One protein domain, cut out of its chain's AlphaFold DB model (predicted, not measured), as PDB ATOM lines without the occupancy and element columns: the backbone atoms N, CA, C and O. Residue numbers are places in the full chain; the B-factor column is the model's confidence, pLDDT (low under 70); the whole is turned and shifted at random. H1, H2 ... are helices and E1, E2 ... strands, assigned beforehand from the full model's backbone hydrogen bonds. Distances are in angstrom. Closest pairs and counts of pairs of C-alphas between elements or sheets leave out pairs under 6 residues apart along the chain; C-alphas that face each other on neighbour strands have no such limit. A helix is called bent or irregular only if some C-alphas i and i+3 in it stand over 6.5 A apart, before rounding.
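What this domain is: This is residues 52 to 117 of the 117 residues of an uncharacterized protein of Metarhizium guizhouense (strain ARSEF 977) (UniProt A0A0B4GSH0). This is a rod of three helices: H1 and H2 follow one another roughly end to end along its length, and H3 folds back beside H2 until its last residues come near the end of H1. The two ends of the printed part, E1 and E2, pair as a tiny two-stranded sheet at one side of the rod, with E1 packed on H1. The printed part has 66 residues, with three named helices and two named strands that follow along the chain as E1, H1, H2, H3, E2; the class is mostly helix and the sheet, in order E1 - E2, is antiparallel. The whole is loose, with a radius of gyration of the C-alphas of 13.5 A, and it spans 43 by 21 by 17 A.

Where its parts are: Find C-alpha 52 at (28.543, 1.699, -46.111), where strand E1, residues 52 to 54, begins. Go on to C-alpha 62 at (31.191, 14.768, -39.972); from there helix H1, residues 62 to 74, runs 19.2 A. Helix H2, residues 76 to 89, covers 21.0 A and is irregular, with C-alphas 85 and 88 7.4 A apart. Helix H3, residues 92 to 107, is the longest at 16 residues and 22.8 A; it has a kink of 31 degrees near residue 99 and is only just irregular, with C-alphas 97 and 100 6.8 A apart. Strand E2, residues 114 to 116, ends at C-alpha 116, (26.628, -2.990, -45.973).

How they stand to each other: Look first at E1, the antiparallel neighbour of E2 at 154 degrees between their directions: N 53 and O 115 are 3.0 A apart and N 115 and O 53 are 2.8 A apart, both within hydrogen-bond range. The closest C-alphas of E1 and H1 are those of Pro 54 and Gly 68, 5.1 A apart, while H1 and E2 are apart. H1 and H2 meet only through their link. H2 and H3 form a helical hairpin: they touch, closest at the C-alphas of Gly 83 and Ser 92, 4.5 A, and run opposite ways at a shallow tilt of 12 degrees. H1 and H3 are close but not clearly touching, with the C-alphas of Val 72 and Met 106 closest at 6.5 A. The O i to N i+4 pairs within hydrogen-bond range are 7 of 9 in H1, 6 of 10 in H2 and 9 of 12 in H3.

The domain as a whole: The two C-alphas farthest apart are those of Asp 61 and Ala 88, 42.8 A, while those of Met 52 and Met 117, the first and last printed, are 6.3 A apart. The printed part has no cut and no long link; H1 to H2 and H2 to H3 are tight. The mean pLDDT of the printed part is 81.8, and it is under 70 at residues 83, 85, 87 to 88, 92 to 96 and 117.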
ATOM      1  N   MET A  52      28.159   2.029 -47.482       77.38
ATOM      2  CA  MET A  52      28.543   1.699 -46.111       77.38
ATOM      3  C   MET A  52      27.842   2.674 -45.175       77.38
ATOM      4  O   MET A  52      28.230   3.842 -45.101       77.38
ATOM      5  N   VAL A  53      26.802   2.202 -44.492       83.81
ATOM      6  CA  VAL A  53      26.036   3.016 -43.546       83.81
ATOM      7  C   VAL A  53      26.535   2.723 -42.129       83.81
ATOM      8  O   VAL A  53      26.491   1.567 -41.698       83.81
ATOM      9  N   PRO A  54      27.042   3.724 -41.392       89.06
ATOM     10  CA  PRO A  54      27.528   3.514 -40.035       89.06
ATOM     11  C   PRO A  54      26.359   3.252 -39.082       89.06
ATOM     12  O   PRO A  54      25.346   3.940 -39.140       89.06
ATOM     13  N   GLY A  55      26.498   2.260 -38.204       86.50
ATOM     14  CA  GLY A  55      25.496   1.958 -37.176       86.50
ATOM     15  C   GLY A  55      25.644   2.793 -35.899       86.50
ATOM     16  O   GLY A  55      24.740   2.782 -35.074       86.50
ATOM     17  N   ASN A  56      26.767   3.503 -35.735       91.38
ATOM     18  CA  ASN A  56      27.025   4.431 -34.630       91.38
ATOM     19  C   ASN A  56      28.004   5.547 -35.056       91.38
ATOM     20  O   ASN A  56      28.366   5.649 -36.229       91.38
ATOM     21  N   ALA A  57      28.419   6.402 -34.121       92.81
ATOM     22  CA  ALA A  57      29.166   7.631 -34.393       92.81
ATOM     23  C   ALA A  57      30.681   7.458 -34.676       92.81
ATOM     24  O   ALA A  57      31.386   8.461 -34.768       92.81
ATOM     25  N   TRP A  58      31.179   6.233 -34.883       91.94
ATOM     26  CA  TRP A  58      32.600   5.953 -35.156       91.94
ATOM     27  C   TRP A  58      33.253   6.681 -36.360       91.94
ATOM     28  O   TRP A  58      34.479   6.833 -36.348       91.94
ATOM     29  N   PRO A  59      32.546   7.083 -37.443       92.25
ATOM     30  CA  PRO A  59      33.209   7.694 -38.596       92.25
ATOM     31  C   PRO A  59      33.848   9.058 -38.294       92.25
ATOM     32  O   PRO A  59      33.261   9.904 -37.632       92.25
ATOM     33  N   GLU A  60      35.021   9.312 -38.881       89.06
ATOM     34  CA  GLU A  60      35.693  10.625 -38.809       89.06
ATOM     35  C   GLU A  60      34.996  11.704 -39.654       89.06
ATOM     36  O   GLU A  60      35.111  12.890 -39.367       89.06
ATOM     37  N   ASP A  61      34.305  11.303 -40.726       91.38
ATOM     38  CA  ASP A  61      33.570  12.230 -41.586       91.38
ATOM     39  C   ASP A  61      32.345  12.775 -40.842       91.38
ATOM     40  O   ASP A  61      31.511  12.004 -40.368       91.38
ATOM     41  N   ASP A  62      32.222  14.103 -40.773       92.44
ATOM     42  CA  ASP A  62      31.191  14.768 -39.972       92.44
ATOM     43  C   ASP A  62      29.768  14.346 -40.342       92.44
ATOM     44  O   ASP A  62      28.939  14.139 -39.455       92.44
ATOM     45  N   LYS A  63      29.492  14.153 -41.637       89.38
ATOM     46  CA  LYS A  63      28.160  13.758 -42.111       89.38
ATOM     47  C   LYS A  63      27.869  12.302 -41.779       89.38
ATOM     48  O   LYS A  63      26.773  11.979 -41.333       89.38
ATOM     49  N   MET A  64      28.841  11.415 -41.978       89.38
ATOM     50  CA  MET A  64      28.687  10.000 -41.626       89.38
ATOM     51  C   MET A  64      28.555   9.804 -40.116       89.38
ATOM     52  O   MET A  64      27.766   8.973 -39.669       89.38
ATOM     53  N   ARG A  65      29.266  10.606 -39.325       90.81
ATOM     54  CA  ARG A  65      29.136  10.628 -37.870       90.81
ATOM     55  C   ARG A  65      27.744  11.063 -37.427       90.81
ATOM     56  O   ARG A  65      27.169  10.434 -36.545       90.81
ATOM     57  N   GLU A  66      27.194  12.111 -38.034       93.25
ATOM     58  CA  GLU A  66      25.826  12.571 -37.769       93.25
ATOM     59  C   GLU A  66      24.791  11.489 -38.109       93.25
ATOM     60  O   GLU A  66      23.933  11.175 -37.285       93.25
ATOM     61  N   ILE A  67      24.932  10.827 -39.263       90.81
ATOM     62  CA  ILE A  67      24.092   9.678 -39.644       90.81
ATOM     63  C   ILE A  67      24.163   8.570 -38.585       90.81
ATOM     64  O   ILE A  67      23.126   8.077 -38.139       90.81
ATOM     65  N   GLY A  68      25.370   8.209 -38.144       90.31
ATOM     66  CA  GLY A  68      25.579   7.203 -37.106       90.31
ATOM     67  C   GLY A  68      24.929   7.568 -35.767       90.31
ATOM     68  O   GLY A  68      24.298   6.719 -35.139       90.31
ATOM     69  N   LYS A  69      25.007   8.842 -35.361       91.31
ATOM     70  CA  LYS A  69      24.345   9.366 -34.150       91.31
ATOM     71  C   LYS A  69      22.823   9.297 -34.224       91.31
ATOM     72  O   LYS A  69      22.178   9.098 -33.203       91.31
ATOM     73  N   HIS A  70      22.236   9.468 -35.402       91.00
ATOM     74  CA  HIS A  70      20.792   9.300 -35.558       91.00
ATOM     75  C   HIS A  70      20.390   7.825 -35.578       91.00
ATOM     76  O   HIS A  70      19.372   7.453 -34.997       91.00
ATOM     77  N   LEU A  71      21.197   6.964 -36.199       87.69
ATOM     78  CA  LEU A  71      20.899   5.535 -36.276       87.69
ATOM     79  C   LEU A  71      20.974   4.844 -34.918       87.69
ATOM     80  O   LEU A  71      20.086   4.044 -34.628       87.69
ATOM     81  N   VAL A  72      21.931   5.199 -34.055       89.44
ATOM     82  CA  VAL A  72      22.034   4.606 -32.709       89.44
ATOM     83  C   VAL A  72      20.785   4.858 -31.851       89.44
ATOM     84  O   VAL A  72      20.491   4.080 -30.955       89.44
ATOM     85  N   GLN A  73      19.989   5.890 -32.154       85.81
ATOM     86  CA  GLN A  73      18.737   6.175 -31.440       85.81
ATOM     87  C   GLN A  73      17.576   5.274 -31.881       85.81
ATOM     88  O   GLN A  73      16.676   4.983 -31.096       85.81
ATOM     89  N   VAL A  74      17.567   4.852 -33.147       85.25
ATOM     90  CA  VAL A  74      16.435   4.130 -33.753       85.25
ATOM     91  C   VAL A  74      16.705   2.629 -33.827       85.25
ATOM     92  O   VAL A  74      15.808   1.814 -33.617       85.25
ATOM     93  N   GLN A  75      17.951   2.253 -34.105       81.81
ATOM     94  CA  GLN A  75      18.382   0.872 -34.309       81.81
ATOM     95  C   GLN A  75      18.146  -0.064 -33.103       81.81
ATOM     96  O   GLN A  75      17.842  -1.236 -33.338       81.81
ATOM     97  N   PRO A  76      18.218   0.390 -31.837       84.25
ATOM     98  CA  PRO A  76      17.897  -0.449 -30.684       84.25
ATOM     99  C   PRO A  76      16.422  -0.840 -30.565       84.25
ATOM    100  O   PRO A  76      16.112  -1.856 -29.950       84.25
ATOM    101  N   ALA A  77      15.488  -0.067 -31.128       80.75
ATOM    102  CA  ALA A  77      14.060  -0.290 -30.894       80.75
ATOM    103  C   ALA A  77      13.565  -1.665 -31.397       80.75
ATOM    104  O   ALA A  77      12.908  -2.372 -30.625       80.75
ATOM    105  N   PRO A  78      13.921  -2.124 -32.617       76.62
ATOM    106  CA  PRO A  78      13.651  -3.496 -33.037       76.62
ATOM    107  C   PRO A  78      14.238  -4.534 -32.079       76.62
ATOM    108  O   PRO A  78      13.570  -5.513 -31.758       76.62
ATOM    109  N   LEU A  79      15.454  -4.298 -31.580       73.00
ATOM    110  CA  LEU A  79      16.138  -5.217 -30.678       73.00
ATOM    111  C   LEU A  79      15.411  -5.352 -29.335       73.00
ATOM    112  O   LEU A  79      15.160  -6.462 -28.877       73.00
ATOM    113  N   LEU A  80      14.999  -4.234 -28.745       72.88
ATOM    114  CA  LEU A  80      14.237  -4.211 -27.495       72.88
ATOM    115  C   LEU A  80      12.841  -4.835 -27.658       72.88
ATOM    116  O   LEU A  80      12.295  -5.403 -26.717       72.88
ATOM    117  N   SER A  81      12.273  -4.795 -28.866       75.06
ATOM    118  CA  SER A  81      10.986  -5.433 -29.165       75.06
ATOM    119  C   SER A  81      11.069  -6.953 -29.389       75.06
ATOM    120  O   SER A  81      10.036  -7.629 -29.393       75.06
ATOM    121  N   LEU A  82      12.273  -7.524 -29.547       73.06
ATOM    122  CA  LEU A  82      12.461  -8.952 -29.838       73.06
ATOM    123  C   LEU A  82      11.970  -9.861 -28.713       73.06
ATOM    124  O   LEU A  82      11.442 -10.929 -29.008       73.06
ATOM    125  N   GLY A  83      12.101  -9.450 -27.449       69.38
ATOM    126  CA  GLY A  83      11.575 -10.208 -26.309       69.38
ATOM    127  C   GLY A  83      10.057 -10.393 -26.402       69.38
ATOM    128  O   GLY A  83       9.553 -11.505 -26.244       69.38
ATOM    129  N   ALA A  84       9.328  -9.338 -26.784       70.06
ATOM    130  CA  ALA A  84       7.888  -9.410 -27.038       70.06
ATOM    131  C   ALA A  84       7.562 -10.234 -28.296       70.06
ATOM    132  O   ALA A  84       6.628 -11.036 -28.288       70.06
ATOM    133  N   TYR A  85       8.354 -10.087 -29.362       68.06
ATOM    134  CA  TYR A  85       8.151 -10.805 -30.625       68.06
ATOM    135  C   TYR A  85       8.424 -12.317 -30.513       68.06
ATOM    136  O   TYR A  85       7.722 -13.134 -31.109       68.06
ATOM    137  N   PHE A  86       9.425 -12.711 -29.724       72.31
ATOM    138  CA  PHE A  86       9.840 -14.102 -29.532       72.31
ATOM    139  C   PHE A  86       9.386 -14.717 -28.202       72.31
ATOM    140  O   PHE A  86       9.645 -15.899 -27.960       72.31
ATOM    141  N   GLY A  87       8.651 -13.973 -27.372       68.44
ATOM    142  CA  GLY A  87       8.135 -14.445 -26.085       68.44
ATOM    143  C   GLY A  87       7.275 -15.705 -26.207       68.44
ATOM    144  O   GLY A  87       7.430 -16.635 -25.420       68.44
ATOM    145  N   ALA A  88       6.470 -15.821 -27.271       69.12
ATOM    146  CA  ALA A  88       5.669 -17.020 -27.552       69.12
ATOM    147  C   ALA A  88       6.505 -18.285 -27.849       69.12
ATOM    148  O   ALA A  88       5.975 -19.393 -27.831       69.12
ATOM    149  N   LYS A  89       7.808 -18.137 -28.123       74.31
ATOM    150  CA  LYS A  89       8.754 -19.244 -28.345       74.31
ATOM    151  C   LYS A  89       9.634 -19.539 -27.124       74.31
ATOM    152  O   LYS A  89      10.577 -20.314 -27.245       74.31
ATOM    153  N   GLY A  90       9.360 -18.920 -25.971       74.00
ATOM    154  CA  GLY A  90      10.125 -19.133 -24.736       74.00
ATOM    155  C   GLY A  90      11.540 -18.544 -24.758       74.00
ATOM    156  O   GLY A  90      12.364 -18.899 -23.923       74.00
ATOM    157  N   LEU A  91      11.834 -17.653 -25.711       70.62
ATOM    158  CA  LEU A  91      13.151 -17.029 -25.877       70.62
ATOM    159  C   LEU A  91      13.278 -15.680 -25.155       70.62
ATOM    160  O   LEU A  91      14.341 -15.067 -25.209       70.62
ATOM    161  N   SER A  92      12.220 -15.218 -24.479       68.44
ATOM    162  CA  SER A  92      12.198 -13.915 -23.804       68.44
ATOM    163  C   SER A  92      13.328 -13.775 -22.785       68.44
ATOM    164  O   SER A  92      14.100 -12.835 -22.882       68.44
ATOM    165  N   GLY A  93      13.535 -14.763 -21.907       69.75
ATOM    166  CA  GLY A  93      14.556 -14.672 -20.854       69.75
ATOM    167  C   GLY A  93      16.003 -14.545 -21.357       69.75
ATOM    168  O   GLY A  93      16.819 -13.900 -20.707       69.75
ATOM    169  N   VAL A  94      16.330 -15.117 -22.523       69.75
ATOM    170  CA  VAL A  94      17.662 -14.962 -23.141       69.75
ATOM    171  C   VAL A  94      17.808 -13.572 -23.762       69.75
ATOM    172  O   VAL A  94      18.862 -12.950 -23.655       69.75
ATOM    173  N   LEU A  95      16.748 -13.075 -24.402       69.50
ATOM    174  CA  LEU A  95      16.750 -11.786 -25.094       69.50
ATOM    175  C   LEU A  95      16.705 -10.603 -24.121       69.50
ATOM    176  O   LEU A  95      17.393  -9.614 -24.355       69.50
ATOM    177  N   ASP A  96      15.978 -10.733 -23.011       69.56
ATOM    178  CA  ASP A  96      15.887  -9.713 -21.961       69.56
ATOM    179  C   ASP A  96      17.249  -9.478 -21.286       69.56
ATOM    180  O   ASP A  96      17.582  -8.347 -20.933       69.56
ATOM    181  N   GLY A  97      18.070 -10.528 -21.155       73.38
ATOM    182  CA  GLY A  97      19.441 -10.419 -20.645       73.38
ATOM    183  C   GLY A  97      20.446  -9.891 -21.673       73.38
ATOM    184  O   GLY A  97      21.390  -9.203 -21.304       73.38
ATOM    185  N   LEU A  98      20.245 -10.189 -22.960       78.44
ATOM    186  CA  LEU A  98      21.177  -9.828 -24.033       78.44
ATOM    187  C   LEU A  98      20.981  -8.392 -24.546       78.44
ATOM    188  O   LEU A  98      21.940  -7.746 -24.973       78.44
ATOM    189  N   ALA A  99      19.747  -7.882 -24.529       79.81
ATOM    190  CA  ALA A  99      19.423  -6.589 -25.118       79.81
ATOM    191  C   ALA A  99      20.215  -5.409 -24.512       79.81
ATOM    192  O   ALA A  99      20.733  -4.618 -25.298       79.81
ATOM    193  N   PRO A 100      20.394  -5.280 -23.179       82.75
ATOM    194  CA  PRO A 100      21.170  -4.178 -22.599       82.75
ATOM    195  C   PRO A 100      22.634  -4.157 -23.055       82.75
ATOM    196  O   PRO A 100      23.162  -3.093 -23.376       82.75
ATOM    197  N   ASP A 101      23.275  -5.327 -23.125       84.81
ATOM    198  CA  ASP A 101      24.660  -5.446 -23.586       84.81
ATOM    199  C   ASP A 101      24.783  -5.059 -25.062       84.81
ATOM    200  O   ASP A 101      25.671  -4.298 -25.434       84.81
ATOM    201  N   MET A 102      23.840  -5.498 -25.894       82.81
ATOM    202  CA  MET A 102      23.819  -5.136 -27.308       82.81
ATOM    203  C   MET A 102      23.549  -3.643 -27.544       82.81
ATOM    204  O   MET A 102      24.100  -3.083 -28.488       82.81
ATOM    205  N   VAL A 103      22.729  -2.982 -26.717       85.75
ATOM    206  CA  VAL A 103      22.545  -1.520 -26.800       85.75
ATOM    207  C   VAL A 103      23.837  -0.798 -26.434       85.75
ATOM    208  O   VAL A 103      24.260   0.086 -27.176       85.75
ATOM    209  N   ARG A 104      24.506  -1.217 -25.354       87.81
ATOM    210  CA  ARG A 104      25.808  -0.661 -24.966       87.81
ATOM    211  C   ARG A 104      26.835  -0.804 -26.092       87.81
ATOM    212  O   ARG A 104      27.526   0.158 -26.410       87.81
ATOM    213  N   ASP A 105      26.898  -1.969 -26.726       88.00
ATOM    214  CA  ASP A 105      27.817  -2.217 -27.839       88.00
ATOM    215  C   ASP A 105      27.465  -1.375 -29.083       88.00
ATOM    216  O   ASP A 105      28.346  -0.999 -29.855       88.00
ATOM    217  N   MET A 106      26.185  -1.042 -29.295       88.62
ATOM    218  CA  MET A 106      25.785  -0.110 -30.355       88.62
ATOM    219  C   MET A 106      26.256   1.320 -30.068       88.62
ATOM    220  O   MET A 106      26.617   2.026 -31.006       88.62
ATOM    221  N   GLU A 107      26.287   1.747 -28.808       88.69
ATOM    222  CA  GLU A 107      26.761   3.078 -28.403       88.69
ATOM    223  C   GLU A 107      28.293   3.192 -28.361       88.69
ATOM    224  O   GLU A 107      28.830   4.298 -28.455       88.69
ATOM    225  N   ASP A 108      29.009   2.070 -28.271       90.19
ATOM    226  CA  ASP A 108      30.470   2.043 -28.246       90.19
ATOM    227  C   ASP A 108      31.076   2.413 -29.616       90.19
ATOM    228  O   ASP A 108      31.160   1.606 -30.545       90.19
ATOM    229  N   GLU A 109      31.560   3.650 -29.735       90.12
ATOM    230  CA  GLU A 109      32.215   4.173 -30.944       90.12
ATOM    231  C   GLU A 109      33.529   3.446 -31.299       90.12
ATOM    232  O   GLU A 109      34.017   3.563 -32.430       90.12
ATOM    233  N   SER A 110      34.120   2.674 -30.378       88.62
ATOM    234  CA  SER A 110      35.277   1.823 -30.686       88.62
ATOM    235  C   SER A 110      34.885   0.620 -31.554       88.62
ATOM    236  O   SER A 110      35.699   0.121 -32.346       88.62
ATOM    237  N   ILE A 111      33.618   0.201 -31.482       87.06
ATOM    238  CA  ILE A 111      33.034  -0.824 -32.340       87.06
ATOM    239  C   ILE A 111      32.627  -0.162 -33.654       87.06
ATOM    240  O   ILE A 111      31.696   0.634 -33.736       87.06
ATOM    241  N   ARG A 112      33.319  -0.537 -34.736       87.94
ATOM    242  CA  ARG A 112      33.045  -0.041 -36.097       87.94
ATOM    243  C   ARG A 112      31.822  -0.719 -36.710       87.94
ATOM    244  O   ARG A 112      31.923  -1.419 -37.723       87.94
ATOM    245  N   LEU A 113      30.672  -0.526 -36.075       84.38
ATOM    246  CA  LEU A 113      29.394  -1.065 -36.505       84.38
ATOM    247  C   LEU A 113      29.008  -0.465 -37.862       84.38
ATOM    248  O   LEU A 113      28.941   0.757 -38.028       84.38
ATOM    249  N   CYS A 114      28.777  -1.316 -38.858       83.69
ATOM    250  CA  CYS A 114      28.499  -0.886 -40.223       83.69
ATOM    251  C   CYS A 114      27.522  -1.837 -40.906       83.69
ATOM    252  O   CYS A 114      27.717  -3.054 -40.898       83.69
ATOM    253  N   TRP A 115      26.532  -1.257 -41.576       78.62
ATOM    254  CA  TRP A 115      25.598  -1.958 -42.442       78.62
ATOM    255  C   TRP A 115      26.071  -1.855 -43.891       78.62
ATOM    256  O   TRP A 115      26.209  -0.741 -44.409       78.62
ATOM    257  N   PRO A 116      26.366  -2.986 -44.548       71.25
ATOM    258  CA  PRO A 116      26.628  -2.990 -45.973       71.25
ATOM    259  C   PRO A 116      25.301  -3.037 -46.730       71.25
ATOM    260  O   PRO A 116      24.647  -4.078 -46.740       71.25
ATOM    261  N   MET A 117      24.908  -1.911 -47.321       65.06
ATOM    262  CA  MET A 117      23.650  -1.755 -48.057       65.06
ATOM    263  C   MET A 117      23.878  -1.722 -49.564       65.06
ATOM    264  O   MET A 117      24.852  -1.066 -50.006       65.06
TER     265      MET A 117